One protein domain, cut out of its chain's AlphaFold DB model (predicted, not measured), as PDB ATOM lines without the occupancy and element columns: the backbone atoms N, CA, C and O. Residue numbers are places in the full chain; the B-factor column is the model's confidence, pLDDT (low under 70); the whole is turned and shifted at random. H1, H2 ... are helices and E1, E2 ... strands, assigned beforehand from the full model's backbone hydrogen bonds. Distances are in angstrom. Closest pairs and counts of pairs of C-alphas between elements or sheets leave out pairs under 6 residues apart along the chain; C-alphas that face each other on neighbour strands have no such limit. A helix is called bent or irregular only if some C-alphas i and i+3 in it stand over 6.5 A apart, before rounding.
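What this domain is: This is residues 4 to 201 of the 212 residues of an uncharacterized protein of Lactiplantibacillus plantarum (UniProt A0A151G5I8). A twisted four-stranded sheet, E1 to E4, stands with helix H5 slanting over one face and H4 over the other; beside it lies a second lobe, the two-stranded ribbon E7 and E8 with the bent helix H6 folded next to it. The small hairpin E5 and E6 runs on from E4 towards H6b, and the loop of residues 155 to 166 makes the far end of the second lobe. The printed part has 198 residues, with six named helices and eight named strands in the order H1 E1 E2 E3 E4 E5 E6 H2 H3 H4 H5 E7 H6 E8, a mixed class. The large sheet is antiparallel, in the order E1 E2 E3 E4. The whole is compact, with a radius of gyration of the C-alphas of 17.3 A and spans of 56 by 38 by 32 A.

Where its parts are: Find C-alpha 4 at (-26.345, -6.962, -33.255), where H1, residues 4 to 13, begins. Then come E1, residues 19 to 27, 25.6 A long, E2, 30 to 38, 25.6 A, E3, 47 to 55, 26.2 A, and E4, 59 to 65, 19.7 A. E5, 67 to 69, E6, 75 to 77, H2, 83 to 86, and H3, 90 to 93, are short. H4, 100 to 112, is 18.5 A long, and H5 starts from C-alpha 123 at (-3.740, -1.229, -43.166) and runs to 135. After E7, 148 to 154, H6, 167 to 187, was assigned as one helix by its hydrogen bonds but is bent, with C-alphas 176 and 179 9.4 A apart; its arms are H6a, 167 to 176, and H6b, 179 to 187. E8, 190 to 195, ends at (-16.957, -4.497, -57.819).

How they stand to each other: E1 to E4 form a meander, each strand the antiparallel neighbour of the one before; look at N 23 and O 34, 2.9 A, N 35 and O 50, 2.8 A, and N 53 and O 61, 2.9 A. H5 is on this sheet at a height of 8.8 A; the closest C-alphas of H5 and E1 are those of Lys 123 and Cys 20, 5.7 A apart, and the closest of H5 and E4 are those of Ala 134 and Leu 62, 6.2 A apart; H4 is on the opposite face. H1, H2 and H3 only graze the sheet. H1 touches residues 107 to 112 of H4, closest at the C-alphas of Ala 6 and Glu 111, 4.1 A. E5 and E6 pair at N 68 and O 76, 2.8 A, and E7 and E8 at N 150 and O 193, 2.8 A. H6a and H6b touch at a steep tilt of 48 degrees. In H1, H4, H5, H6a and H6b every O i to N i+4 pair is within hydrogen-bond range; H2 and H3 are too short for one.

The domain as a whole: The C-alphas farthest apart, of Asp 116 and Asn 159, are 58.6 A apart. The printed part has no cut; the links H5 to E7 and E7 to H6 are long. Confidence is under 70 at residues 40 to 45 and 137 to 146.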
ATOM      1  N   THR A   4     -26.219  -8.204 -34.021       92.19
ATOM      2  CA  THR A   4     -26.345  -6.962 -33.255       92.19
ATOM      3  C   THR A   4     -25.335  -6.895 -32.118       92.19
ATOM      4  O   THR A   4     -24.627  -5.897 -31.989       92.19
ATOM      5  N   ASP A   5     -25.235  -7.956 -31.322       95.25
ATOM      6  CA  ASP A   5     -24.368  -7.966 -30.144       95.25
ATOM      7  C   ASP A   5     -22.889  -8.090 -30.533       95.25
ATOM      8  O   ASP A   5     -22.054  -7.366 -29.993       95.25
ATOM      9  N   ALA A   6     -22.573  -8.896 -31.554       95.00
ATOM     10  CA  ALA A   6     -21.230  -8.974 -32.130       95.00
ATOM     11  C   ALA A   6     -20.750  -7.612 -32.654       95.00
ATOM     12  O   ALA A   6     -19.634  -7.191 -32.356       95.00
ATOM     13  N   LEU A   7     -21.594  -6.901 -33.414       92.12
ATOM     14  CA  LEU A   7     -21.250  -5.584 -33.949       92.12
ATOM     15  C   LEU A   7     -20.993  -4.577 -32.826       92.12
ATOM     16  O   LEU A   7     -19.970  -3.900 -32.852       92.12
ATOM     17  N   ARG A   8     -21.875  -4.522 -31.821       91.50
ATOM     18  CA  ARG A   8     -21.717  -3.629 -30.661       91.50
ATOM     19  C   ARG A   8     -20.441  -3.920 -29.881       91.50
ATOM     20  O   ARG A   8     -19.775  -2.980 -29.451       91.50
ATOM     21  N   ASN A   9     -20.094  -5.196 -29.705       94.38
ATOM     22  CA  ASN A   9     -18.853  -5.572 -29.035       94.38
ATOM     23  C   ASN A   9     -17.632  -5.077 -29.826       94.38
ATOM     24  O   ASN A   9     -16.763  -4.409 -29.272       94.38
ATOM     25  N   ILE A  10     -17.616  -5.300 -31.144       92.50
ATOM     26  CA  ILE A  10     -16.547  -4.810 -32.027       92.50
ATOM     27  C   ILE A  10     -16.442  -3.279 -31.979       92.50
ATOM     28  O   ILE A  10     -15.340  -2.747 -31.857       92.50
ATOM     29  N   GLU A  11     -17.554  -2.551 -32.061       89.94
ATOM     30  CA  GLU A  11     -17.570  -1.082 -31.961       89.94
ATOM     31  C   GLU A  11     -17.017  -0.595 -30.612       89.94
ATOM     32  O   GLU A  11     -16.282   0.395 -30.565       89.94
ATOM     33  N   GLY A  12     -17.315  -1.318 -29.527       90.00
ATOM     34  CA  GLY A  12     -16.763  -1.070 -28.196       90.00
ATOM     35  C   GLY A  12     -15.246  -1.258 -28.131       90.00
ATOM     36  O   GLY A  12     -14.538  -0.343 -27.709       90.00
ATOM     37  N   LEU A  13     -14.742  -2.406 -28.594       90.56
ATOM     38  CA  LEU A  13     -13.313  -2.754 -28.565       90.56
ATOM     39  C   LEU A  13     -12.475  -1.862 -29.486       90.56
ATOM     40  O   LEU A  13     -11.412  -1.365 -29.117       90.56
ATOM     41  N   THR A  14     -12.980  -1.594 -30.691       88.12
ATOM     42  CA  THR A  14     -12.316  -0.705 -31.657       88.12
ATOM     43  C   THR A  14     -12.460   0.772 -31.298       88.12
ATOM     44  O   THR A  14     -11.831   1.615 -31.936       88.12
ATOM     45  N   LYS A  15     -13.289   1.102 -30.294       83.00
ATOM     46  CA  LYS A  15     -13.576   2.467 -29.815       83.00
ATOM     47  C   LYS A  15     -14.007   3.423 -30.930       83.00
ATOM     48  O   LYS A  15     -13.843   4.636 -30.809       83.00
ATOM     49  N   ASN A  16     -14.551   2.882 -32.022       74.38
ATOM     50  CA  ASN A  16     -14.833   3.608 -33.263       74.38
ATOM     51  C   ASN A  16     -13.622   4.377 -33.829       74.38
ATOM     52  O   ASN A  16     -13.782   5.360 -34.557       74.38
ATOM     53  N   GLU A  17     -12.404   3.948 -33.500       83.56
ATOM     54  CA  GLU A  17     -11.189   4.531 -34.053       83.56
ATOM     55  C   GLU A  17     -11.032   4.123 -35.522       83.56
ATOM     56  O   GLU A  17     -11.653   3.178 -36.008       83.56
ATOM     57  N   VAL A  18     -10.219   4.865 -36.271       87.06
ATOM     58  CA  VAL A  18      -9.844   4.475 -37.634       87.06
ATOM     59  C   VAL A  18      -8.681   3.503 -37.533       87.06
ATOM     60  O   VAL A  18      -7.633   3.853 -36.993       87.06
ATOM     61  N   GLY A  19      -8.838   2.304 -38.082       89.25
ATOM     62  CA  GLY A  19      -7.841   1.257 -37.905       89.25
ATOM     63  C   GLY A  19      -8.170  -0.043 -38.621       89.25
ATOM     64  O   GLY A  19      -9.176  -0.168 -39.327       89.25
ATOM     65  N   CYS A  20      -7.264  -1.002 -38.459       92.44
ATOM     66  CA  CYS A  20      -7.418  -2.370 -38.925       92.44
ATOM     67  C   CYS A  20      -7.111  -3.300 -37.754       92.44
ATOM     68  O   CYS A  20      -6.031  -3.216 -37.167       92.44
ATOM     69  N   TRP A  21      -8.063  -4.168 -37.432       94.69
ATOM     70  CA  TRP A  21      -7.927  -5.183 -36.397       94.69
ATOM     71  C   TRP A  21      -8.073  -6.562 -37.009       94.69
ATOM     72  O   TRP A  21      -8.845  -6.767 -37.951       94.69
ATOM     73  N   LEU A  22      -7.331  -7.500 -36.449       96.62
ATOM     74  CA  LEU A  22      -7.265  -8.873 -36.891       96.62
ATOM     75  C   LEU A  22      -7.604  -9.788 -35.724       96.62
ATOM     76  O   LEU A  22      -6.890  -9.829 -34.724       96.62
ATOM     77  N   PHE A  23      -8.672 -10.553 -35.895       97.38
ATOM     78  CA  PHE A  23      -9.025 -11.658 -35.020       97.38
ATOM     79  C   PHE A  23      -8.699 -12.982 -35.712       97.38
ATOM     80  O   PHE A  23      -9.039 -13.178 -36.884       97.38
ATOM     81  N   LYS A  24      -8.052 -13.905 -34.996       97.38
ATOM     82  CA  LYS A  24      -7.676 -15.224 -35.516       97.38
ATOM     83  C   LYS A  24      -8.143 -16.332 -34.594       97.38
ATOM     84  O   LYS A  24      -7.945 -16.262 -33.389       97.38
ATOM     85  N   TYR A  25      -8.675 -17.402 -35.172       97.19
ATOM     86  CA  TYR A  25      -8.965 -18.626 -34.428       97.19
ATOM     87  C   TYR A  25      -8.946 -19.854 -35.341       97.19
ATOM     88  O   TYR A  25      -8.878 -19.746 -36.565       97.19
ATOM     89  N   GLN A  26      -8.976 -21.037 -34.732       96.19
ATOM     90  CA  GLN A  26      -9.085 -22.312 -35.439       96.19
ATOM     91  C   GLN A  26     -10.520 -22.832 -35.362       96.19
ATOM     92  O   GLN A  26     -11.098 -22.901 -34.274       96.19
ATOM     93  N   TYR A  27     -11.071 -23.240 -36.503       95.38
ATOM     94  CA  TYR A  27     -12.360 -23.918 -36.607       95.38
ATOM     95  C   TYR A  27     -12.171 -25.239 -37.353       95.38
ATOM     96  O   TYR A  27     -11.874 -25.254 -38.549       95.38
ATOM     97  N   ASN A  28     -12.342 -26.365 -36.660       91.56
ATOM     98  CA  ASN A  28     -11.979 -27.691 -37.169       91.56
ATOM     99  C   ASN A  28     -10.516 -27.733 -37.663       91.56
ATOM    100  O   ASN A  28      -9.592 -27.669 -36.860       91.56
ATOM    101  N   GLN A  29     -10.318 -27.865 -38.977       89.44
ATOM    102  CA  GLN A  29      -9.015 -27.905 -39.653       89.44
ATOM    103  C   GLN A  29      -8.677 -26.581 -40.362       89.44
ATOM    104  O   GLN A  29      -7.651 -26.491 -41.034       89.44
ATOM    105  N   ALA A  30      -9.549 -25.574 -40.252       93.44
ATOM    106  CA  ALA A  30      -9.414 -24.295 -40.925       93.44
ATOM    107  C   ALA A  30      -8.909 -23.209 -39.971       93.44
ATOM    108  O   ALA A  30      -9.460 -23.014 -38.885       93.44
ATOM    109  N   GLN A  31      -7.924 -22.441 -40.433       96.00
ATOM    110  CA  GLN A  31      -7.551 -21.178 -39.814       96.00
ATOM    111  C   GLN A  31      -8.495 -20.086 -40.309       96.00
ATOM    112  O   GLN A  31      -8.677 -19.915 -41.516       96.00
ATOM    113  N   ILE A  32      -9.083 -19.344 -39.377       96.94
ATOM    114  CA  ILE A  32     -10.003 -18.250 -39.665       96.94
ATOM    115  C   ILE A  32      -9.318 -16.935 -39.317       96.94
ATOM    116  O   ILE A  32      -8.820 -16.768 -38.205       96.94
ATOM    117  N   GLU A  33      -9.315 -16.001 -40.262       97.06
ATOM    118  CA  GLU A  33      -8.811 -14.638 -40.096       97.06
ATOM    119  C   GLU A  33      -9.973 -13.673 -40.346       97.06
ATOM    120  O   GLU A  33     -10.539 -13.642 -41.438       97.06
ATOM    121  N   THR A  34     -10.364 -12.904 -39.333       96.88
ATOM    122  CA  THR A  34     -11.377 -11.853 -39.463       96.88
ATOM    123  C   THR A  34     -10.690 -10.501 -39.406       96.88
ATOM    124  O   THR A  34     -10.182 -10.096 -38.364       96.88
ATOM    125  N   TYR A  35     -10.688  -9.810 -40.538       94.94
ATOM    126  CA  TYR A  35     -10.188  -8.453 -40.676       94.94
ATOM    127  C   TYR A  35     -11.336  -7.475 -40.470       94.94
ATOM    128  O   TYR A  35     -12.322  -7.521 -41.205       94.94
ATOM    129  N   ILE A  36     -11.188  -6.579 -39.503       92.81
ATOM    130  CA  ILE A  36     -12.144  -5.534 -39.145       92.81
ATOM    131  C   ILE A  36     -11.496  -4.202 -39.517       92.81
ATOM    132  O   ILE A  36     -10.476  -3.819 -38.953       92.81
ATOM    133  N   LEU A  37     -12.043  -3.512 -40.511       89.81
ATOM    134  CA  LEU A  37     -11.527  -2.242 -41.016       89.81
ATOM    135  C   LEU A  37     -12.515  -1.136 -40.670       89.81
ATOM    136  O   LEU A  37     -13.643  -1.153 -41.159       89.81
ATOM    137  N   SER A  38     -12.076  -0.155 -39.889       85.31
ATOM    138  CA  SER A  38     -12.842   1.060 -39.608       85.31
ATOM    139  C   SER A  38     -12.251   2.233 -40.388       85.31
ATOM    140  O   SER A  38     -11.060   2.532 -40.265       85.31
ATOM    141  N   GLU A  39     -13.061   2.896 -41.219       75.50
ATOM    142  CA  GLU A  39     -12.649   4.063 -42.016       75.50
ATOM    143  C   GLU A  39     -13.537   5.292 -41.737       75.50
ATOM    144  O   GLU A  39     -14.758   5.180 -41.629       75.50
ATOM    145  N   GLN A  40     -12.951   6.497 -41.702       61.94
ATOM    146  CA  GLN A  40     -13.709   7.760 -41.655       61.94
ATOM    147  C   GLN A  40     -14.566   7.936 -42.923       61.94
ATOM    148  O   GLN A  40     -14.054   7.758 -44.031       61.94
ATOM    149  N   GLY A  41     -15.839   8.355 -42.798       49.81
ATOM    150  CA  GLY A  41     -16.556   8.833 -43.990       49.81
ATOM    151  C   GLY A  41     -18.078   9.007 -44.000       49.81
ATOM    152  O   GLY A  41     -18.515   9.867 -44.756       49.81
ATOM    153  N   THR A  42     -18.907   8.283 -43.244       41.62
ATOM    154  CA  THR A  42     -20.374   8.489 -43.295       41.62
ATOM    155  C   THR A  42     -21.068   8.020 -42.025       41.62
ATOM    156  O   THR A  42     -20.678   7.013 -41.460       41.62
ATOM    157  N   VAL A  43     -22.111   8.757 -41.655       45.09
ATOM    158  CA  VAL A  43     -22.728   8.914 -40.329       45.09
ATOM    159  C   VAL A  43     -23.272   7.635 -39.667       45.09
ATOM    160  O   VAL A  43     -23.515   7.681 -38.474       45.09
ATOM    161  N   ASP A  44     -23.350   6.494 -40.356       48.16
ATOM    162  CA  ASP A  44     -23.741   5.211 -39.761       48.16
ATOM    163  C   ASP A  44     -23.030   4.040 -40.486       48.16
ATOM    164  O   ASP A  44     -23.118   3.903 -41.710       48.16
ATOM    165  N   ASN A  45     -22.331   3.187 -39.725       54.81
ATOM    166  CA  ASN A  45     -21.568   1.978 -40.109       54.81
ATOM    167  C   ASN A  45     -20.202   2.167 -40.816       54.81
ATOM    168  O   ASN A  45     -20.043   1.942 -42.023       54.81
ATOM    169  N   HIS A  46     -19.178   2.446 -40.003       71.00
ATOM    170  CA  HIS A  46     -17.767   2.592 -40.392       71.00
ATOM    171  C   HIS A  46     -16.993   1.278 -40.565       71.00
ATOM    172  O   HIS A  46     -15.883   1.300 -41.096       71.00
ATOM    173  N   ILE A  47     -17.569   0.144 -40.153       81.94
ATOM    174  CA  ILE A  47     -16.868  -1.140 -40.096       81.94
ATOM    175  C   ILE A  47     -17.100  -1.956 -41.372       81.94
ATOM    176  O   ILE A  47     -18.234  -2.235 -41.769       81.94
ATOM    177  N   ARG A  48     -16.005  -2.385 -42.002       86.25
ATOM    178  CA  ARG A  48     -15.975  -3.431 -43.029       86.25
ATOM    179  C   ARG A  48     -15.330  -4.668 -42.441       86.25
ATOM    180  O   ARG A  48     -14.268  -4.571 -41.835       86.25
ATOM    181  N   MET A  49     -15.941  -5.824 -42.668       89.88
ATOM    182  CA  MET A  49     -15.374  -7.090 -42.225       89.88
ATOM    183  C   MET A  49     -15.104  -8.017 -43.390       89.88
ATOM    184  O   MET A  49     -15.956  -8.213 -44.261       89.88
ATOM    185  N   TYR A  50     -13.932  -8.632 -43.346       91.31
ATOM    186  CA  TYR A  50     -13.519  -9.678 -44.262       91.31
ATOM    187  C   TYR A  50     -13.175 -10.920 -43.452       91.31
ATOM    188  O   TYR A  50     -12.455 -10.836 -42.465       91.31
ATOM    189  N   VAL A  51     -13.681 -12.068 -43.878       93.38
ATOM    190  CA  VAL A  51     -13.379 -13.370 -43.293       93.38
ATOM    191  C   VAL A  51     -12.592 -14.160 -44.324       93.38
ATOM    192  O   VAL A  51     -13.097 -14.443 -45.413       93.38
ATOM    193  N   ILE A  52     -11.351 -14.493 -43.989       92.56
ATOM    194  CA  ILE A  52     -10.511 -15.414 -44.747       92.56
ATOM    195  C   ILE A  52     -10.523 -16.759 -44.026       92.56
ATOM    196  O   ILE A  52     -10.323 -16.839 -42.816       92.56
ATOM    197  N   ILE A  53     -10.790 -17.813 -44.786       93.06
ATOM    198  CA  ILE A  53     -10.788 -19.200 -44.327       93.06
ATOM    199  C   ILE A  53      -9.654 -19.902 -45.055       93.06
ATOM    200  O   ILE A  53      -9.708 -20.019 -46.279       93.06
ATOM    201  N   THR A  54      -8.661 -20.381 -44.315       91.88
ATOM    202  CA  THR A  54      -7.467 -21.029 -44.860       91.88
ATOM    203  C   THR A  54      -7.410 -22.485 -44.423       91.88
ATOM    204  O   THR A  54      -7.394 -22.789 -43.231       91.88
ATOM    205  N   ILE A  55      -7.322 -23.388 -45.400       90.62
ATOM    206  CA  ILE A  55      -6.920 -24.782 -45.206       90.62
ATOM    207  C   ILE A  55      -5.432 -24.869 -45.554       90.62
ATOM    208  O   ILE A  55      -5.074 -24.700 -46.728       90.62
ATOM    209  N   PRO A  56      -4.545 -25.082 -44.564       82.12
ATOM    210  CA  PRO A  56      -3.105 -25.036 -44.782       82.12
ATOM    211  C   PRO A  56      -2.658 -25.946 -45.928       82.12
ATOM    212  O   PRO A  56      -2.985 -27.128 -45.958       82.12
ATOM    213  N   ASN A  57      -1.870 -25.395 -46.854       79.00
ATOM    214  CA  ASN A  57      -1.344 -26.076 -48.046       79.00
ATOM    215  C   ASN A  57      -2.388 -26.554 -49.074       79.00
ATOM    216  O   ASN A  57      -1.997 -27.179 -50.059       79.00
ATOM    217  N   GLU A  58      -3.672 -26.239 -48.895       81.94
ATOM    218  CA  GLU A  58      -4.734 -26.688 -49.798       81.94
ATOM    219  C   GLU A  58      -5.443 -25.523 -50.485       81.94
ATOM    220  O   GLU A  58      -5.323 -25.360 -51.698       81.94
ATOM    221  N   SER A  59      -6.196 -24.720 -49.732       85.62
ATOM    222  CA  SER A  59      -7.103 -23.727 -50.310       85.62
ATOM    223  C   SER A  59      -7.405 -22.584 -49.353       85.62
ATOM    224  O   SER A  59      -7.252 -22.704 -48.137       85.62
ATOM    225  N   GLU A  60      -7.846 -21.463 -49.918       87.94
ATOM    226  CA  GLU A  60      -8.273 -20.291 -49.164       87.94
ATOM    227  C   GLU A  60      -9.564 -19.731 -49.759       87.94
ATOM    228  O   GLU A  60      -9.802 -19.821 -50.965       87.94
ATOM    229  N   SER A  61     -10.403 -19.137 -48.918       87.19
ATOM    230  CA  SER A  61     -11.610 -18.438 -49.351       87.19
ATOM    231  C   SER A  61     -11.723 -17.097 -48.648       87.19
ATOM    232  O   SER A  61     -11.621 -17.034 -47.426       87.19
ATOM    233  N   LEU A  62     -11.974 -16.040 -49.419       87.88
ATOM    234  CA  LEU A  62     -12.324 -14.720 -48.907       87.88
ATOM    235  C   LEU A  62     -13.841 -14.547 -48.934       87.88
ATOM    236  O   LEU A  62     -14.504 -14.865 -49.928       87.88
ATOM    237  N   LYS A  63     -14.384 -13.984 -47.862       86.44
ATOM    238  CA  LYS A  63     -15.756 -13.495 -47.788       86.44
ATOM    239  C   LYS A  63     -15.766 -12.106 -47.227       86.44
ATOM    240  O   LYS A  63     -15.063 -11.809 -46.270       86.44
ATOM    241  N   SER A  64     -16.609 -11.277 -47.806       85.06
ATOM    242  CA  SER A  64     -16.853  -9.966 -47.258       85.06
ATOM    243  C   SER A  64     -18.230  -9.920 -46.633       85.06
ATOM    244  O   SER A  64     -19.216 -10.330 -47.254       85.06
ATOM    245  N   ILE A  65     -18.289  -9.471 -45.388       86.69
ATOM    246  CA  ILE A  65     -19.506  -9.526 -44.593       86.69
ATOM    247  C   ILE A  65     -20.309  -8.265 -44.850       86.69
ATOM    248  O   ILE A  65     -19.855  -7.142 -44.631       86.69
ATOM    249  N   ALA A  66     -21.522  -8.478 -45.341       81.38
ATOM    250  CA  ALA A  66     -22.505  -7.438 -45.531       81.38
ATOM    251  C   ALA A  66     -23.561  -7.537 -44.432       81.38
ATOM    252  O   ALA A  66     -24.179  -8.588 -44.251       81.38
ATOM    253  N   ILE A  67     -23.768  -6.427 -43.730       82.50
ATOM    254  CA  ILE A  67     -24.758  -6.303 -42.666       82.50
ATOM    255  C   ILE A  67     -25.885  -5.400 -43.160       82.50
ATOM    256  O   ILE A  67     -25.642  -4.384 -43.813       82.50
ATOM    257  N   ILE A  68     -27.118  -5.776 -42.846       79.06
ATOM    258  CA  ILE A  68     -28.317  -4.969 -43.032       79.06
ATOM    259  C   ILE A  68     -28.910  -4.683 -41.661       79.06
ATOM    260  O   ILE A  68     -28.921  -5.561 -40.806       79.06
ATOM    261  N   LYS A  69     -29.398  -3.469 -41.445       80.50
ATOM    262  CA  LYS A  69     -30.246  -3.183 -40.294       80.50
ATOM    263  C   LYS A  69     -31.682  -3.551 -40.677       80.50
ATOM    264  O   LYS A  69     -32.062  -3.299 -41.817       80.50
ATOM    265  N   ASP A  70     -32.435  -4.203 -39.804       77.56
ATOM    266  CA  ASP A  70     -33.851  -4.488 -40.028       77.56
ATOM    267  C   ASP A  70     -34.743  -3.428 -39.362       77.56
ATOM    268  O   ASP A  70     -34.272  -2.475 -38.737       77.56
ATOM    269  N   LYS A  71     -36.059  -3.576 -39.526       75.94
ATOM    270  CA  LYS A  71     -37.068  -2.664 -38.963       75.94
ATOM    271  C   LYS A  71     -37.132  -2.650 -37.427       75.94
ATOM    272  O   LYS A  71     -37.739  -1.740 -36.876       75.94
ATOM    273  N   ASP A  72     -36.570  -3.661 -36.768       81.88
ATOM    274  CA  ASP A  72     -36.585  -3.839 -35.315       81.88
ATOM    275  C   ASP A  72     -35.231  -3.403 -34.705       81.88
ATOM    276  O   ASP A  72     -34.865  -3.826 -33.610       81.88
ATOM    277  N   ASP A  73     -34.476  -2.570 -35.434       80.75
ATOM    278  CA  ASP A  73     -33.136  -2.080 -35.099       80.75
ATOM    279  C   ASP A  73     -32.060  -3.171 -34.933       80.75
ATOM    280  O   ASP A  73     -30.989  -2.909 -34.376       80.75
ATOM    281  N   ARG A  74     -32.289  -4.382 -35.457       86.19
ATOM    282  CA  ARG A  74     -31.301  -5.467 -35.416       86.19
ATOM    283  C   ARG A  74     -30.380  -5.411 -36.615       86.19
ATOM    284  O   ARG A  74     -30.809  -5.164 -37.740       86.19
ATOM    285  N   TYR A  75     -29.115  -5.724 -36.391       87.12
ATOM    286  CA  TYR A  75     -28.135  -5.899 -37.451       87.12
ATOM    287  C   TYR A  75     -28.094  -7.366 -37.851       87.12
ATOM    288  O   TYR A  75     -27.830  -8.237 -37.033       87.12
ATOM    289  N   LEU A  76     -28.361  -7.654 -39.120       86.69
ATOM    290  CA  LEU A  76     -28.412  -8.999 -39.671       86.69
ATOM    291  C   LEU A  76     -27.361  -9.158 -40.769       86.69
ATOM    292  O   LEU A  76     -27.207  -8.285 -41.617       86.69
ATOM    293  N   PHE A  77     -26.710 -10.314 -40.840       86.94
ATOM    294  CA  PHE A  77     -25.944 -10.714 -42.028       86.94
ATOM    295  C   PHE A  77     -26.489 -12.012 -42.627       86.94
ATOM    296  O   PHE A  77     -27.194 -12.793 -41.967       86.94
ATOM    297  N   ASN A  78     -26.181 -12.260 -43.902       85.25
ATOM    298  CA  ASN A  78     -26.564 -13.513 -44.538       85.25
ATOM    299  C   ASN A  78     -25.666 -14.661 -44.044       85.25
ATOM    300  O   ASN A  78     -24.496 -14.725 -44.396       85.25
ATOM    301  N   GLY A  79     -26.230 -15.596 -43.274       82.00
ATOM    302  CA  GLY A  79     -25.550 -16.828 -42.841       82.00
ATOM    303  C   GLY A  79     -25.836 -18.045 -43.735       82.00
ATOM    304  O   GLY A  79     -25.381 -19.150 -43.448       82.00
ATOM    305  N   LEU A  80     -26.617 -17.878 -44.810       79.94
ATOM    306  CA  LEU A  80     -27.007 -18.953 -45.725       79.94
ATOM    307  C   LEU A  80     -26.288 -18.789 -47.061       79.94
ATOM    308  O   LEU A  80     -26.820 -18.202 -48.006       79.94
ATOM    309  N   TRP A  81     -25.078 -19.336 -47.139       79.94
ATOM    310  CA  TRP A  81     -24.294 -19.304 -48.368       79.94
ATOM    311  C   TRP A  81     -24.298 -20.661 -49.079       79.94
ATOM    312  O   TRP A  81     -24.224 -21.708 -48.426       79.94
ATOM    313  N   PRO A  82     -24.361 -20.669 -50.420       75.50
ATOM    314  CA  PRO A  82     -24.298 -21.901 -51.189       75.50
ATOM    315  C   PRO A  82     -22.887 -22.506 -51.157       75.50
ATOM    316  O   PRO A  82     -21.894 -21.786 -51.064       75.50
ATOM    317  N   LYS A  83     -22.786 -23.835 -51.329       81.00
ATOM    318  CA  LYS A  83     -21.494 -24.550 -51.407       81.00
ATOM    319  C   LYS A  83     -20.534 -23.933 -52.426       81.00
ATOM    320  O   LYS A  83     -19.340 -23.866 -52.166       81.00
ATOM    321  N   LEU A  84     -21.056 -23.444 -53.550       76.19
ATOM    322  CA  LEU A  84     -20.259 -22.799 -54.597       76.19
ATOM    323  C   LEU A  84     -19.500 -21.556 -54.110       76.19
ATOM    324  O   LEU A  84     -18.429 -21.277 -54.629       76.19
ATOM    325  N   SER A  85     -19.997 -20.848 -53.093       74.00
ATOM    326  CA  SER A  85     -19.301 -19.688 -52.522       74.00
ATOM    327  C   SER A  85     -18.069 -20.068 -51.694       74.00
ATOM    328  O   SER A  85     -17.250 -19.203 -51.400       74.00
ATOM    329  N   PHE A  86     -17.933 -21.341 -51.317       77.88
ATOM    330  CA  PHE A  86     -16.888 -21.857 -50.431       77.88
ATOM    331  C   PHE A  86     -16.231 -23.121 -50.988       77.88
ATOM    332  O   PHE A  86     -15.693 -23.893 -50.214       77.88
ATOM    333  N   PHE A  87     -16.328 -23.394 -52.290       74.50
ATOM    334  CA  PHE A  87     -16.227 -24.745 -52.858       74.50
ATOM    335  C   PHE A  87     -15.135 -25.648 -52.252       74.50
ATOM    336  O   PHE A  87     -15.446 -26.769 -51.850       74.50
ATOM    337  N   GLU A  88     -13.903 -25.150 -52.137       79.81
ATOM    338  CA  GLU A  88     -12.749 -25.919 -51.642       79.81
ATOM    339  C   GLU A  88     -12.641 -25.970 -50.115       79.81
ATOM    340  O   GLU A  88     -12.162 -26.960 -49.573       79.81
ATOM    341  N   VAL A  89     -13.159 -24.962 -49.412       87.50
ATOM    342  CA  VAL A  89     -13.148 -24.916 -47.940       87.50
ATOM    343  C   VAL A  89     -14.455 -25.428 -47.319       87.50
ATOM    344  O   VAL A  89     -14.519 -25.693 -46.122       87.50
ATOM    345  N   TYR A  90     -15.516 -25.594 -48.116       88.56
ATOM    346  CA  TYR A  90     -16.880 -25.859 -47.646       88.56
ATOM    347  C   TYR A  90     -16.959 -27.133 -46.815       88.56
ATOM    348  O   TYR A  90     -17.617 -27.159 -45.778       88.56
ATOM    349  N   ASP A  91     -16.292 -28.196 -47.267       89.69
ATOM    350  CA  ASP A  91     -16.346 -29.488 -46.588       89.69
ATOM    351  C   ASP A  91     -15.580 -29.483 -45.249       89.69
ATOM    352  O   ASP A  91     -15.888 -30.315 -44.397       89.69
ATOM    353  N   TYR A  92     -14.699 -28.500 -45.022       90.06
ATOM    354  CA  TYR A  92     -13.960 -28.298 -43.769       90.06
ATOM    355  C   TYR A  92     -14.724 -27.454 -42.738       90.06
ATOM    356  O   TYR A  92     -14.572 -27.653 -41.530       90.06
ATOM    357  N   ILE A  93     -15.570 -26.528 -43.202       91.75
ATOM    358  CA  ILE A  93     -16.331 -25.617 -42.329       91.75
ATOM    359  C   ILE A  93     -17.788 -26.047 -42.111       91.75
ATOM    360  O   ILE A  93     -18.452 -25.551 -41.202       91.75
ATOM    361  N   LYS A  94     -18.324 -26.970 -42.921       92.00
ATOM    362  CA  LYS A  94     -19.698 -27.455 -42.745       92.00
ATOM    363  C   LYS A  94     -19.816 -28.398 -41.547       92.00
ATOM    364  O   LYS A  94     -18.983 -29.276 -41.339       92.00
ATOM    365  N   THR A  95     -20.959 -28.336 -40.876       90.31
ATOM    366  CA  THR A  95     -21.407 -29.364 -39.933       90.31
ATOM    367  C   THR A  95     -22.638 -30.045 -40.527       90.31
ATOM    368  O   THR A  95     -23.653 -29.417 -40.839       90.31
ATOM    369  N   GLY A  96     -22.533 -31.351 -40.788       88.69
ATOM    370  CA  GLY A  96     -23.538 -32.088 -41.555       88.69
ATOM    371  C   GLY A  96     -23.633 -31.594 -43.006       88.69
ATOM    372  O   GLY A  96     -22.734 -31.844 -43.816       88.69
ATOM    373  N   LYS A  97     -24.741 -30.920 -43.347       86.56
ATOM    374  CA  LYS A  97     -25.036 -30.392 -44.697       86.56
ATOM    375  C   LYS A  97     -25.091 -28.859 -44.761       86.56
ATOM    376  O   LYS A  97     -25.518 -28.327 -45.781       86.56
ATOM    377  N   SER A  98     -24.717 -28.160 -43.689       88.19
ATOM    378  CA  SER A  98     -24.818 -26.700 -43.610       88.19
ATOM    379  C   SER A  98     -23.551 -26.070 -43.041       88.19
ATOM    380  O   SER A  98     -22.862 -26.681 -42.230       88.19
ATOM    381  N   ILE A  99     -23.285 -24.827 -43.440       90.44
ATOM    382  CA  ILE A  99     -22.255 -23.961 -42.847       90.44
ATOM    383  C   ILE A  99     -22.827 -23.015 -41.787       90.44
ATOM    384  O   ILE A  99     -22.089 -22.237 -41.202       90.44
ATOM    385  N   THR A 100     -24.142 -23.045 -41.547       91.62
ATOM    386  CA  THR A 100     -24.775 -22.210 -40.516       91.62
ATOM    387  C   THR A 100     -24.090 -22.354 -39.152       91.62
ATOM    388  O   THR A 100     -23.811 -21.316 -38.568       91.62
ATOM    389  N   PRO A 101     -23.699 -23.563 -38.694       94.19
ATOM    390  CA  PRO A 101     -22.997 -23.698 -37.415       94.19
ATOM    391  C   PRO A 101     -21.631 -23.002 -37.364       94.19
ATOM    392  O   PRO A 101     -21.254 -22.491 -36.318       94.19
ATOM    393  N   PHE A 102     -20.908 -22.926 -38.488       95.31
ATOM    394  CA  PHE A 102     -19.671 -22.140 -38.569       95.31
ATOM    395  C   PHE A 102     -19.954 -20.650 -38.359       95.31
ATOM    396  O   PHE A 102     -19.254 -19.981 -37.609       95.31
ATOM    397  N   TRP A 103     -21.010 -20.135 -38.991       95.00
ATOM    398  CA  TRP A 103     -21.403 -18.743 -38.816       95.00
ATOM    399  C   TRP A 103     -21.895 -18.443 -37.401       95.00
ATOM    400  O   TRP A 103     -21.552 -17.396 -36.870       95.00
ATOM    401  N   GLU A 104     -22.639 -19.354 -36.775       95.62
ATOM    402  CA  GLU A 104     -23.061 -19.222 -35.373       95.62
ATOM    403  C   GLU A 104     -21.855 -19.182 -34.422       95.62
ATOM    404  O   GLU A 104     -21.814 -18.335 -33.533       95.62
ATOM    405  N   ASP A 105     -20.851 -20.044 -34.633       96.88
ATOM    406  CA  ASP A 105     -19.595 -20.018 -33.870       96.88
ATOM    407  C   ASP A 105     -18.829 -18.705 -34.089       96.88
ATOM    408  O   ASP A 105     -18.410 -18.068 -33.125       96.88
ATOM    409  N   TRP A 106     -18.714 -18.256 -35.342       96.81
ATOM    410  CA  TRP A 106     -18.061 -16.994 -35.684       96.81
ATOM    411  C   TRP A 106     -18.732 -15.795 -35.004       96.81
ATOM    412  O   TRP A 106     -18.041 -15.005 -34.368       96.81
ATOM    413  N   VAL A 107     -20.065 -15.679 -35.068       97.00
ATOM    414  CA  VAL A 107     -20.808 -14.603 -34.385       97.00
ATOM    415  C   VAL A 107     -20.581 -14.653 -32.884       97.00
ATOM    416  O   VAL A 107     -20.206 -13.646 -32.293       97.00
ATOM    417  N   LYS A 108     -20.745 -15.830 -32.275       97.12
ATOM    418  CA  LYS A 108     -20.599 -15.993 -30.828       97.12
ATOM    419  C   LYS A 108     -19.199 -15.626 -30.339       97.12
ATOM    420  O   LYS A 108     -19.054 -15.070 -29.257       97.12
ATOM    421  N   ARG A 109     -18.161 -15.920 -31.124       97.19
ATOM    422  CA  ARG A 109     -16.794 -15.485 -30.809       97.19
ATOM    423  C   ARG A 109     -16.670 -13.972 -30.849       97.19
ATOM    424  O   ARG A 109     -16.110 -13.410 -29.925       97.19
ATOM    425  N   LEU A 110     -17.233 -13.322 -31.867       96.69
ATOM    426  CA  LEU A 110     -17.223 -11.862 -31.971       96.69
ATOM    427  C   LEU A 110     -17.998 -11.177 -30.834       96.69
ATOM    428  O   LEU A 110     -17.565 -10.135 -30.352       96.69
ATOM    429  N   GLU A 111     -19.090 -11.778 -30.354       96.88
ATOM    430  CA  GLU A 111     -19.823 -11.333 -29.153       96.88
ATOM    431  C   GLU A 111     -18.991 -11.426 -27.866       96.88
ATOM    432  O   GLU A 111     -19.268 -10.708 -26.909       96.88
ATOM    433  N   GLN A 112     -18.009 -12.328 -27.830       96.25
ATOM    434  CA  GLN A 112     -17.215 -12.658 -26.644       96.25
ATOM    435  C   GLN A 112     -15.765 -12.169 -26.718       96.25
ATOM    436  O   GLN A 112     -15.016 -12.446 -25.787       96.25
ATOM    437  N   LEU A 113     -15.382 -11.471 -27.795       95.12
ATOM    438  CA  LEU A 113     -14.041 -10.905 -27.945       95.12
ATOM    439  C   LEU A 113     -13.704  -9.975 -26.785       95.12
ATOM    440  O   LEU A 113     -14.554  -9.187 -26.353       95.12
ATOM    441  N   ASP A 114     -12.441 -10.004 -26.388       93.19
ATOM    442  CA  ASP A 114     -11.821  -8.984 -25.553       93.19
ATOM    443  C   ASP A 114     -10.683  -8.245 -26.288       93.19
ATOM    444  O   ASP A 114     -10.429  -8.457 -27.479       93.19
ATOM    445  N   ASP A 115     -10.038  -7.305 -25.590       86.88
ATOM    446  CA  ASP A 115      -8.946  -6.496 -26.143       86.88
ATOM    447  C   ASP A 115      -7.709  -7.347 -26.507       86.88
ATOM    448  O   ASP A 115      -6.972  -6.978 -27.425       86.88
ATOM    449  N   ASP A 116      -7.477  -8.476 -25.826       90.88
ATOM    450  CA  ASP A 116      -6.304  -9.335 -26.040       90.88
ATOM    451  C   ASP A 116      -6.468 -10.227 -27.286       90.88
ATOM    452  O   ASP A 116      -5.479 -10.615 -27.919       90.88
ATOM    453  N   ASP A 117      -7.710 -10.510 -27.686       91.81
ATOM    454  CA  ASP A 117      -8.031 -11.261 -28.904       91.81
ATOM    455  C   ASP A 117      -7.783 -10.464 -30.202       91.81
ATOM    456  O   ASP A 117      -7.597 -11.056 -31.276       91.81
ATOM    457  N   LEU A 118      -7.799  -9.125 -30.137       92.56
ATOM    458  CA  LEU A 118      -7.684  -8.244 -31.302       92.56
ATOM    459  C   LEU A 118      -6.258  -7.738 -31.521       92.56
ATOM    460  O   LEU A 118      -5.716  -6.922 -30.780       92.56
ATOM    461  N   GLN A 119      -5.672  -8.128 -32.649       94.19
ATOM    462  CA  GLN A 119      -4.364  -7.632 -33.064       94.19
ATOM    463  C   GLN A 119      -4.520  -6.388 -33.938       94.19
ATOM    464  O   GLN A 119      -5.178  -6.436 -34.976       94.19
ATOM    465  N   ILE A 120      -3.882  -5.280 -33.554       92.75
ATOM    466  CA  ILE A 120      -3.779  -4.101 -34.421       92.75
ATOM    467  C   ILE A 120      -2.840  -4.430 -35.579       92.75
ATOM    468  O   ILE A 120      -1.696  -4.839 -35.373       92.75
ATOM    469  N   GLU A 121      -3.305  -4.201 -36.801       92.69
ATOM    470  CA  GLU A 121      -2.550  -4.496 -38.009       92.69
ATOM    471  C   GLU A 121      -2.356  -3.248 -38.869       92.69
ATOM    472  O   GLU A 121      -3.165  -2.316 -38.888       92.69
ATOM    473  N   GLN A 122      -1.252  -3.215 -39.615       92.38
ATOM    474  CA  GLN A 122      -1.049  -2.155 -40.589       92.38
ATOM    475  C   GLN A 122      -2.032  -2.325 -41.744       92.38
ATOM    476  O   GLN A 122      -2.032  -3.352 -42.421       92.38
ATOM    477  N   LYS A 123      -2.781  -1.261 -42.052       89.50
ATOM    478  CA  LYS A 123      -3.740  -1.229 -43.166       89.50
ATOM    479  C   LYS A 123      -3.178  -1.783 -44.478       89.50
ATOM    480  O   LYS A 123      -3.875  -2.497 -45.190       89.50
ATOM    481  N   ALA A 124      -1.922  -1.461 -44.796       91.62
ATOM    482  CA  ALA A 124      -1.261  -1.951 -46.001       91.62
ATOM    483  C   ALA A 124      -1.119  -3.484 -46.013       91.62
ATOM    484  O   ALA A 124      -1.441  -4.098 -47.026       91.62
ATOM    485  N   ALA A 125      -0.723  -4.090 -44.890       92.69
ATOM    486  CA  ALA A 125      -0.581  -5.540 -44.756       92.69
ATOM    487  C   ALA A 125      -1.940  -6.249 -44.851       92.69
ATOM    488  O   ALA A 125      -2.093  -7.197 -45.620       92.69
ATOM    489  N   SER A 126      -2.964  -5.730 -44.161       92.12
ATOM    490  CA  SER A 126      -4.324  -6.270 -44.257       92.12
ATOM    491  C   SER A 126      -4.871  -6.180 -45.687       92.12
ATOM    492  O   SER A 126      -5.443  -7.138 -46.205       92.12
ATOM    493  N   HIS A 127      -4.664  -5.046 -46.367       91.56
ATOM    494  CA  HIS A 127      -5.076  -4.861 -47.762       91.56
ATOM    495  C   HIS A 127      -4.352  -5.815 -48.715       91.56
ATOM    496  O   HIS A 127      -4.991  -6.369 -49.608       91.56
ATOM    497  N   GLU A 128      -3.043  -6.001 -48.536       91.94
ATOM    498  CA  GLU A 128      -2.242  -6.934 -49.326       91.94
ATOM    499  C   GLU A 128      -2.757  -8.363 -49.162       91.94
ATOM    500  O   GLU A 128      -3.026  -9.024 -50.163       91.94
ATOM    501  N   ARG A 129      -3.013  -8.801 -47.925       92.25
ATOM    502  CA  ARG A 129      -3.535 -10.141 -47.638       92.25
ATOM    503  C   ARG A 129      -4.929 -10.370 -48.228       92.25
ATOM    504  O   ARG A 129      -5.160 -11.385 -48.882       92.25
ATOM    505  N   ILE A 130      -5.847  -9.413 -48.069       90.38
ATOM    506  CA  ILE A 130      -7.193  -9.472 -48.671       90.38
ATOM    507  C   ILE A 130      -7.096  -9.539 -50.202       90.38
ATOM    508  O   ILE A 130      -7.787 -10.335 -50.843       90.38
ATOM    509  N   TRP A 131      -6.241  -8.707 -50.799       87.50
ATOM    510  CA  TRP A 131      -6.041  -8.670 -52.244       87.50
ATOM    511  C   TRP A 131      -5.410  -9.957 -52.776       87.50
ATOM    512  O   TRP A 131      -5.836 -10.448 -53.824       87.50
ATOM    513  N   GLU A 132      -4.425 -10.506 -52.065       87.31
ATOM    514  CA  GLU A 132      -3.775 -11.765 -52.408       87.31
ATOM    515  C   GLU A 132      -4.815 -12.878 -52.466       87.31
ATOM    516  O   GLU A 132      -4.990 -13.460 -53.531       87.31
ATOM    517  N   VAL A 133      -5.574 -13.119 -51.392       86.25
ATOM    518  CA  VAL A 133      -6.566 -14.210 -51.351       86.25
ATOM    519  C   VAL A 133      -7.646 -14.034 -52.419       86.25
ATOM    520  O   VAL A 133      -8.014 -14.999 -53.084       86.25
ATOM    521  N   ALA A 134      -8.115 -12.806 -52.660       82.06
ATOM    522  CA  ALA A 134      -9.119 -12.536 -53.691       82.06
ATOM    523  C   ALA A 134      -8.641 -12.818 -55.126       82.06
ATOM    524  O   ALA A 134      -9.457 -13.104 -56.007       82.06
ATOM    525  N   ASN A 135      -7.332 -12.708 -55.376       78.12
ATOM    526  CA  ASN A 135      -6.730 -12.896 -56.697       78.12
ATOM    527  C   ASN A 135      -5.938 -14.204 -56.832       78.12
ATOM    528  O   ASN A 135      -5.535 -14.558 -57.948       78.12
ATOM    529  N   ASN A 136      -5.703 -14.922 -55.733       71.25
ATOM    530  CA  ASN A 136      -4.930 -16.151 -55.727       71.25
ATOM    531  C   ASN A 136      -5.677 -17.241 -56.506       71.25
ATOM    532  O   ASN A 136      -6.873 -17.461 -56.340       71.25
ATOM    533  N   LYS A 137      -4.950 -17.928 -57.391       55.44
ATOM    534  CA  LYS A 137      -5.473 -18.999 -58.256       55.44
ATOM    535  C   LYS A 137      -5.165 -20.399 -57.719       55.44
ATOM    536  O   LYS A 137      -5.356 -21.365 -58.455       55.44
ATOM    537  N   LYS A 138      -4.624 -20.516 -56.497       52.56
ATOM    538  CA  LYS A 138      -4.177 -21.795 -55.913       52.56
ATOM    539  C   LYS A 138      -5.285 -22.830 -55.707       52.56
ATOM    540  O   LYS A 138      -4.968 -23.989 -55.482       52.56
ATOM    541  N   GLY A 139      -6.539 -22.465 -55.930       47.34
ATOM    542  CA  GLY A 139      -7.612 -23.419 -56.111       47.34
ATOM    543  C   GLY A 139      -8.720 -22.863 -57.004       47.34
ATOM    544  O   GLY A 139      -8.789 -21.665 -57.293       47.34
ATOM    545  N   LYS A 140      -9.563 -23.750 -57.531       41.66
ATOM    546  CA  LYS A 140     -10.730 -23.424 -58.365       41.66
ATOM    547  C   LYS A 140     -11.850 -22.740 -57.577       41.66
ATOM    548  O   LYS A 140     -12.894 -22.471 -58.159       41.66
ATOM    549  N   SER A 141     -11.663 -22.435 -56.298       43.47
ATOM    550  CA  SER A 141     -12.574 -21.588 -55.539       43.47
ATOM    551  C   SER A 141     -12.161 -20.122 -55.661       43.47
ATOM    552  O   SER A 141     -11.801 -19.480 -54.673       43.47
ATOM    553  N   LYS A 142     -12.333 -19.531 -56.851       48.06
ATOM    554  CA  LYS A 142     -12.760 -18.127 -56.833       48.06
ATOM    555  C   LYS A 142     -13.996 -18.091 -55.936       48.06
ATOM    556  O   LYS A 142     -14.828 -18.998 -55.996       48.06
ATOM    557  N   ASP A 143     -14.181 -17.034 -55.161       53.44
ATOM    558  CA  ASP A 143     -15.553 -16.581 -54.997       53.44
ATOM    559  C   ASP A 143     -16.028 -16.317 -56.435       53.44
ATOM    560  O   ASP A 143     -15.724 -15.272 -56.996       53.44
ATOM    561  N   ASP A 144     -16.585 -17.320 -57.132       48.34
ATOM    562  CA  ASP A 144     -16.794 -17.283 -58.597       48.34
ATOM    563  C   ASP A 144     -17.666 -16.084 -58.989       48.34
ATOM    564  O   ASP A 144     -17.662 -15.573 -60.109       48.34
ATOM    565  N   LEU A 145     -18.389 -15.606 -57.988       56.75
ATOM    566  CA  LEU A 145     -19.163 -14.404 -57.965       56.75
ATOM    567  C   LEU A 145     -18.272 -13.140 -58.010       56.75
ATOM    568  O   LEU A 145     -18.560 -12.267 -58.837       56.75
ATOM    569  N   ASN A 146     -17.221 -13.017 -57.182       64.25
ATOM    570  CA  ASN A 146     -16.422 -11.793 -56.974       64.25
ATOM    571  C   ASN A 146     -17.337 -10.562 -56.888       64.25
ATOM    572  O   ASN A 146     -17.257  -9.620 -57.679       64.25
ATOM    573  N   ILE A 147     -18.312 -10.651 -55.983       72.31
ATOM    574  CA  ILE A 147     -19.402  -9.688 -55.846       72.31
ATOM    575  C   ILE A 147     -19.191  -8.930 -54.549       72.31
ATOM    576  O   ILE A 147     -19.666  -9.341 -53.497       72.31
ATOM    577  N   TYR A 148     -18.528  -7.784 -54.646       83.19
ATOM    578  CA  TYR A 148     -18.342  -6.891 -53.507       83.19
ATOM    579  C   TYR A 148     -19.240  -5.665 -53.681       83.19
ATOM    580  O   TYR A 148     -19.129  -4.981 -54.705       83.19
ATOM    581  N   PRO A 149     -20.185  -5.385 -52.770       83.19
ATOM    582  CA  PRO A 149     -21.067  -4.230 -52.898       83.19
ATOM    583  C   PRO A 149     -20.249  -2.937 -52.897       83.19
ATOM    584  O   PRO A 149     -19.512  -2.658 -51.963       83.19
ATOM    585  N   LYS A 150     -20.358  -2.154 -53.971       84.81
ATOM    586  CA  LYS A 150     -19.517  -0.973 -54.217       84.81
ATOM    587  C   LYS A 150     -20.249   0.332 -53.947       84.81
ATOM    588  O   LYS A 150     -19.692   1.264 -53.376       84.81
ATOM    589  N   SER A 151     -21.477   0.450 -54.443       84.00
ATOM    590  CA  SER A 151     -22.275   1.666 -54.293       84.00
ATOM    591  C   SER A 151     -23.739   1.438 -54.636       84.00
ATOM    592  O   SER A 151     -24.100   0.467 -55.306       84.00
ATOM    593  N   LEU A 152     -24.578   2.393 -54.247       87.12
ATOM    594  CA  LEU A 152     -25.946   2.504 -54.728       87.12
ATOM    595  C   LEU A 152     -25.977   3.193 -56.097       87.12
ATOM    596  O   LEU A 152     -25.292   4.184 -56.344       87.12
ATOM    597  N   LYS A 153     -26.815   2.682 -56.996       88.25
ATOM    598  CA  LYS A 153     -27.103   3.265 -58.307       88.25
ATOM    599  C   LYS A 153     -28.595   3.508 -58.438       88.25
ATOM    600  O   LYS A 153     -29.392   2.583 -58.303       88.25
ATOM    601  N   ARG A 154     -28.977   4.743 -58.763       89.69
ATOM    602  CA  ARG A 154     -30.374   5.079 -59.056       89.69
ATOM    603  C   ARG A 154     -30.827   4.319 -60.304       89.69
ATOM    604  O   ARG A 154     -30.147   4.332 -61.333       89.69
ATOM    605  N   ARG A 155     -31.964   3.630 -60.221       90.06
ATOM    606  CA  ARG A 155     -32.533   2.884 -61.351       90.06
ATOM    607  C   ARG A 155     -33.102   3.870 -62.371       90.06
ATOM    608  O   ARG A 155     -33.753   4.844 -61.998       90.06
ATOM    609  N   ALA A 156     -32.850   3.606 -63.651       88.00
ATOM    610  CA  ALA A 156     -33.339   4.440 -64.744       88.00
ATOM    611  C   ALA A 156     -34.873   4.404 -64.845       88.00
ATOM    612  O   ALA A 156     -35.500   3.392 -64.516       88.00
ATOM    613  N   VAL A 157     -35.454   5.495 -65.343       88.44
ATOM    614  CA  VAL A 157     -36.883   5.621 -65.648       88.44
ATOM    615  C   VAL A 157     -37.060   5.554 -67.161       88.44
ATOM    616  O   VAL A 157     -36.362   6.245 -67.900       88.44
ATOM    617  N   ARG A 158     -37.990   4.720 -67.631       83.31
ATOM    618  CA  ARG A 158     -38.384   4.627 -69.042       83.31
ATOM    619  C   ARG A 158     -39.906   4.567 -69.124       83.31
ATOM    620  O   ARG A 158     -40.521   3.761 -68.434       83.31
ATOM    621  N   ASN A 159     -40.514   5.404 -69.965       84.25
ATOM    622  CA  ASN A 159     -41.974   5.498 -70.126       84.25
ATOM    623  C   ASN A 159     -42.715   5.666 -68.782       84.25
ATOM    624  O   ASN A 159     -43.633   4.905 -68.480       84.25
ATOM    625  N   ASN A 160     -42.268   6.615 -67.951       82.81
ATOM    626  CA  ASN A 160     -42.809   6.893 -66.610       82.81
ATOM    627  C   ASN A 160     -42.807   5.692 -65.644       82.81
ATOM    628  O   ASN A 160     -43.499   5.713 -64.631       82.81
ATOM    629  N   LYS A 161     -42.031   4.640 -65.932       84.75
ATOM    630  CA  LYS A 161     -41.872   3.471 -65.064       84.75
ATOM    631  C   LYS A 161     -40.401   3.238 -64.758       84.75
ATOM    632  O   LYS A 161     -39.543   3.309 -65.643       84.75
ATOM    633  N   ARG A 162     -40.095   2.935 -63.499       85.25
ATOM    634  CA  ARG A 162     -38.736   2.572 -63.094       85.25
ATOM    635  C   ARG A 162     -38.369   1.191 -63.620       85.25
ATOM    636  O   ARG A 162     -39.170   0.255 -63.587       85.25
ATOM    637  N   ASN A 163     -37.130   1.043 -64.083       87.75
ATOM    638  CA  ASN A 163     -36.618  -0.252 -64.507       87.75
ATOM    639  C   ASN A 163     -36.591  -1.239 -63.331       87.75
ATOM    640  O   ASN A 163     -36.139  -0.930 -62.224       87.75
ATOM    641  N   LYS A 164     -37.037  -2.469 -63.595       89.56
ATOM    642  CA  LYS A 164     -36.909  -3.583 -62.651       89.56
ATOM    643  C   LYS A 164     -35.436  -3.968 -62.492       89.56
ATOM    644  O   LYS A 164     -34.666  -3.899 -63.450       89.56
ATOM    645  N   ILE A 165     -35.060  -4.427 -61.302       90.88
ATOM    646  CA  ILE A 165     -33.750  -5.053 -61.074       90.88
ATOM    647  C   ILE A 165     -33.682  -6.340 -61.911       90.88
ATOM    648  O   ILE A 165     -34.609  -7.154 -61.878       90.88
ATOM    649  N   SER A 166     -32.608  -6.525 -62.681       90.25
ATOM    650  CA  SER A 166     -32.452  -7.695 -63.559       90.25
ATOM    651  C   SER A 166     -32.363  -9.001 -62.757       90.25
ATOM    652  O   SER A 166     -31.854  -8.997 -61.641       90.25
ATOM    653  N   LYS A 167     -32.817 -10.137 -63.313       90.62
ATOM    654  CA  LYS A 167     -32.792 -11.441 -62.609       90.62
ATOM    655  C   LYS A 167     -31.401 -11.813 -62.082       90.62
ATOM    656  O   LYS A 167     -31.290 -12.238 -60.939       90.62
ATOM    657  N   ASN A 168     -30.360 -11.593 -62.889       87.25
ATOM    658  CA  ASN A 168     -28.975 -11.831 -62.485       87.25
ATOM    659  C   ASN A 168     -28.625 -10.998 -61.240       87.25
ATOM    660  O   ASN A 168     -28.217 -11.534 -60.219       87.25
ATOM    661  N   GLN A 169     -28.906  -9.695 -61.275       87.88
ATOM    662  CA  GLN A 169     -28.636  -8.801 -60.149       87.88
ATOM    663  C   GLN A 169     -29.470  -9.135 -58.901       87.88
ATOM    664  O   GLN A 169     -28.968  -8.987 -57.794       87.88
ATOM    665  N   GLN A 170     -30.700  -9.638 -59.059       91.44
ATOM    666  CA  GLN A 170     -31.493 -10.137 -57.930       91.44
ATOM    667  C   GLN A 170     -30.839 -11.352 -57.254       91.44
ATOM    668  O   GLN A 170     -30.852 -11.413 -56.028       91.44
ATOM    669  N   SER A 171     -30.257 -12.287 -58.023       87.06
ATOM    670  CA  SER A 171     -29.522 -13.439 -57.466       87.06
ATOM    671  C   SER A 171     -28.337 -12.965 -56.633       87.06
ATOM    672  O   SER A 171     -28.252 -13.288 -55.454       87.06
ATOM    673  N   LYS A 172     -27.521 -12.071 -57.208       85.81
ATOM    674  CA  LYS A 172     -26.351 -11.471 -56.551       85.81
ATOM    675  C   LYS A 172     -26.698 -10.786 -55.227       85.81
ATOM    676  O   LYS A 172     -26.043 -11.000 -54.217       85.81
ATOM    677  N   ILE A 173     -27.752  -9.966 -55.225       87.56
ATOM    678  CA  ILE A 173     -28.223  -9.281 -54.013       87.56
ATOM    679  C   ILE A 173     -28.684 -10.301 -52.968       87.56
ATOM    680  O   ILE A 173     -28.317 -10.181 -51.805       87.56
ATOM    681  N   LYS A 174     -29.468 -11.305 -53.375       86.50
ATOM    682  CA  LYS A 174     -29.977 -12.331 -52.460       86.50
ATOM    683  C   LYS A 174     -28.854 -13.175 -51.857       86.50
ATOM    684  O   LYS A 174     -28.944 -13.535 -50.692       86.50
ATOM    685  N   GLU A 175     -27.829 -13.490 -52.637       81.50
ATOM    686  CA  GLU A 175     -26.664 -14.259 -52.190       81.50
ATOM    687  C   GLU A 175     -25.830 -13.492 -51.158       81.50
ATOM    688  O   GLU A 175     -25.422 -14.082 -50.163       81.50
ATOM    689  N   ILE A 176     -25.622 -12.186 -51.343       81.75
ATOM    690  CA  ILE A 176     -24.804 -11.379 -50.422       81.75
ATOM    691  C   ILE A 176     -25.596 -10.920 -49.191       81.75
ATOM    692  O   ILE A 176     -25.106 -11.008 -48.072       81.75
ATOM    693  N   PHE A 177     -26.828 -10.444 -49.382       81.31
ATOM    694  CA  PHE A 177     -27.595  -9.752 -48.341       81.31
ATOM    695  C   PHE A 177     -28.858 -10.498 -47.883       81.31
ATOM    696  O   PHE A 177     -29.530 -10.067 -46.951       81.31
ATOM    697  N   GLY A 178     -29.228 -11.598 -48.539       84.25
ATOM    698  CA  GLY A 178     -30.459 -12.328 -48.241       84.25
ATOM    699  C   GLY A 178     -31.715 -11.771 -48.927       84.25
ATOM    700  O   GLY A 178     -31.693 -10.840 -49.737       84.25
ATOM    701  N   GLY A 179     -32.853 -12.414 -48.646       86.12
ATOM    702  CA  GLY A 179     -34.134 -12.110 -49.295       86.12
ATOM    703  C   GLY A 179     -34.749 -10.770 -48.884       86.12
ATOM    704  O   GLY A 179     -35.400 -10.129 -49.707       86.12
ATOM    705  N   GLU A 180     -34.517 -10.344 -47.646       83.12
ATOM    706  CA  GLU A 180     -35.047  -9.100 -47.082       83.12
ATOM    707  C   GLU A 180     -34.449  -7.867 -47.764       83.12
ATOM    708  O   GLU A 180     -35.176  -7.046 -48.321       83.12
ATOM    709  N   ALA A 181     -33.123  -7.812 -47.879       83.81
ATOM    710  CA  ALA A 181     -32.425  -6.776 -48.633       83.81
ATOM    711  C   ALA A 181     -32.903  -6.661 -50.089       83.81
ATOM    712  O   ALA A 181     -33.095  -5.564 -50.620       83.81
ATOM    713  N   LEU A 182     -33.128  -7.802 -50.751       89.69
ATOM    714  CA  LEU A 182     -33.679  -7.821 -52.104       89.69
ATOM    715  C   LEU A 182     -35.098  -7.237 -52.153       89.69
ATOM    716  O   LEU A 182     -35.459  -6.599 -53.145       89.69
ATOM    717  N   TRP A 183     -35.912  -7.483 -51.129       88.06
ATOM    718  CA  TRP A 183     -37.254  -6.922 -51.032       88.06
ATOM    719  C   TRP A 183     -37.208  -5.398 -50.862       88.06
ATOM    720  O   TRP A 183     -37.846  -4.711 -51.659       88.06
ATOM    721  N   ILE A 184     -36.367  -4.874 -49.961       86.00
ATOM    722  CA  ILE A 184     -36.165  -3.425 -49.753       86.00
ATOM    723  C   ILE A 184     -35.733  -2.743 -51.062       86.00
ATOM    724  O   ILE A 184     -36.359  -1.795 -51.538       86.00
ATOM    725  N   LEU A 185     -34.716  -3.285 -51.740       88.19
ATOM    726  CA  LEU A 185     -34.209  -2.718 -52.998       88.19
ATOM    727  C   LEU A 185     -35.227  -2.760 -54.148       88.19
ATOM    728  O   LEU A 185     -35.141  -1.962 -55.081       88.19
ATOM    729  N   LYS A 186     -36.201  -3.679 -54.117       89.38
ATOM    730  CA  LYS A 186     -37.286  -3.702 -55.111       89.38
ATOM    731  C   LYS A 186     -38.244  -2.523 -54.944       89.38
ATOM    732  O   LYS A 186     -38.737  -2.054 -55.975       89.38
ATOM    733  N   GLN A 187     -38.456  -2.058 -53.711       86.75
ATOM    734  CA  GLN A 187     -39.289  -0.890 -53.392       86.75
ATOM    735  C   GLN A 187     -38.525   0.436 -53.535       86.75
ATOM    736  O   GLN A 187     -39.117   1.453 -53.866       86.75
ATOM    737  N   SER A 188     -37.199   0.433 -53.370       86.81
ATOM    738  CA  SER A 188     -36.383   1.653 -53.457       86.81
ATOM    739  C   SER A 188     -36.109   2.131 -54.890       86.81
ATOM    740  O   SER A 188     -35.960   1.346 -55.828       86.81
ATOM    741  N   ILE A 189     -35.866   3.431 -55.082       89.19
ATOM    742  CA  ILE A 189     -35.350   3.982 -56.348       89.19
ATOM    743  C   ILE A 189     -33.951   3.474 -56.740       89.19
ATOM    744  O   ILE A 189     -33.522   3.703 -57.879       89.19
ATOM    745  N   PHE A 190     -33.234   2.817 -55.826       89.31
ATOM    746  CA  PHE A 190     -31.852   2.373 -55.988       89.31
ATOM    747  C   PHE A 190     -31.713   0.872 -56.300       89.31
ATOM    748  O   PHE A 190     -32.640   0.078 -56.194       89.31
ATOM    749  N   THR A 191     -30.523   0.492 -56.755       89.81
ATOM    750  CA  THR A 191     -30.010  -0.882 -56.828       89.81
ATOM    751  C   THR A 191     -28.535  -0.866 -56.426       89.81
ATOM    752  O   THR A 191     -27.915   0.195 -56.416       89.81
ATOM    753  N   ILE A 192     -27.942  -2.024 -56.151       88.19
ATOM    754  CA  ILE A 192     -26.528  -2.131 -55.766       88.19
ATOM    755  C   ILE A 192     -25.648  -2.353 -56.996       88.19
ATOM    756  O   ILE A 192     -25.956  -3.191 -57.845       88.19
ATOM    757  N   THR A 193     -24.542  -1.622 -57.097       86.56
ATOM    758  CA  THR A 193     -23.440  -1.952 -58.006       86.56
ATOM    759  C   THR A 193     -22.397  -2.778 -57.275       86.56
ATOM    760  O   THR A 193     -22.175  -2.597 -56.080       86.56
ATOM    761  N   PHE A 194     -21.763  -3.689 -58.005       86.12
ATOM    762  CA  PHE A 194     -20.767  -4.598 -57.458       86.12
ATOM    763  C   PHE A 194     -19.411  -4.350 -58.117       86.12
ATOM    764  O   PHE A 194     -19.358  -4.026 -59.306       86.12
ATOM    765  N   SER A 195     -18.338  -4.495 -57.346       84.69
ATOM    766  CA  SER A 195     -16.957  -4.497 -57.819       84.69
ATOM    767  C   SER A 195     -16.412  -5.923 -57.828       84.69
ATOM    768  O   SER A 195     -16.796  -6.697 -56.954       84.69
ATOM    769  N   PRO A 196     -15.494  -6.260 -58.752       80.00
ATOM    770  CA  PRO A 196     -14.647  -7.441 -58.620       80.00
ATOM    771  C   PRO A 196     -13.504  -7.241 -57.611       80.00
ATOM    772  O   PRO A 196     -12.869  -8.216 -57.230       80.00
ATOM    773  N   ASN A 197     -13.223  -5.999 -57.192       85.12
ATOM    774  CA  ASN A 197     -12.204  -5.687 -56.192       85.12
ATOM    775  C   ASN A 197     -12.820  -5.711 -54.776       85.12
ATOM    776  O   ASN A 197     -13.696  -4.881 -54.513       85.12
ATOM    777  N   PRO A 198     -12.359  -6.572 -53.850       83.56
ATOM    778  CA  PRO A 198     -12.835  -6.579 -52.461       83.56
ATOM    779  C   PRO A 198     -12.547  -5.279 -51.701       83.56
ATOM    780  O   PRO A 198     -13.326  -4.888 -50.832       83.56
ATOM    781  N   LEU A 199     -11.464  -4.578 -52.041       84.25
ATOM    782  CA  LEU A 199     -11.078  -3.320 -51.393       84.25
ATOM    783  C   LEU A 199     -11.953  -2.137 -51.836       84.25
ATOM    784  O   LEU A 199     -11.999  -1.118 -51.155       84.25
ATOM    785  N   ASP A 200     -12.689  -2.275 -52.945       82.88
ATOM    786  CA  ASP A 200     -13.694  -1.289 -53.367       82.88
ATOM    787  C   ASP A 200     -15.012  -1.429 -52.591       82.88
ATOM    788  O   ASP A 200     -15.941  -0.645 -52.828       82.88
ATOM    789  N   GLN A 201     -15.142  -2.454 -51.742       81.56
ATOM    790  CA  GLN A 201     -16.369  -2.671 -51.000       81.56
ATOM    791  C   GLN A 201     -16.710  -1.449 -50.158       81.56
ATOM    792  O   GLN A 201     -15.862  -0.891 -49.466       81.56
TER     793      GLN A 201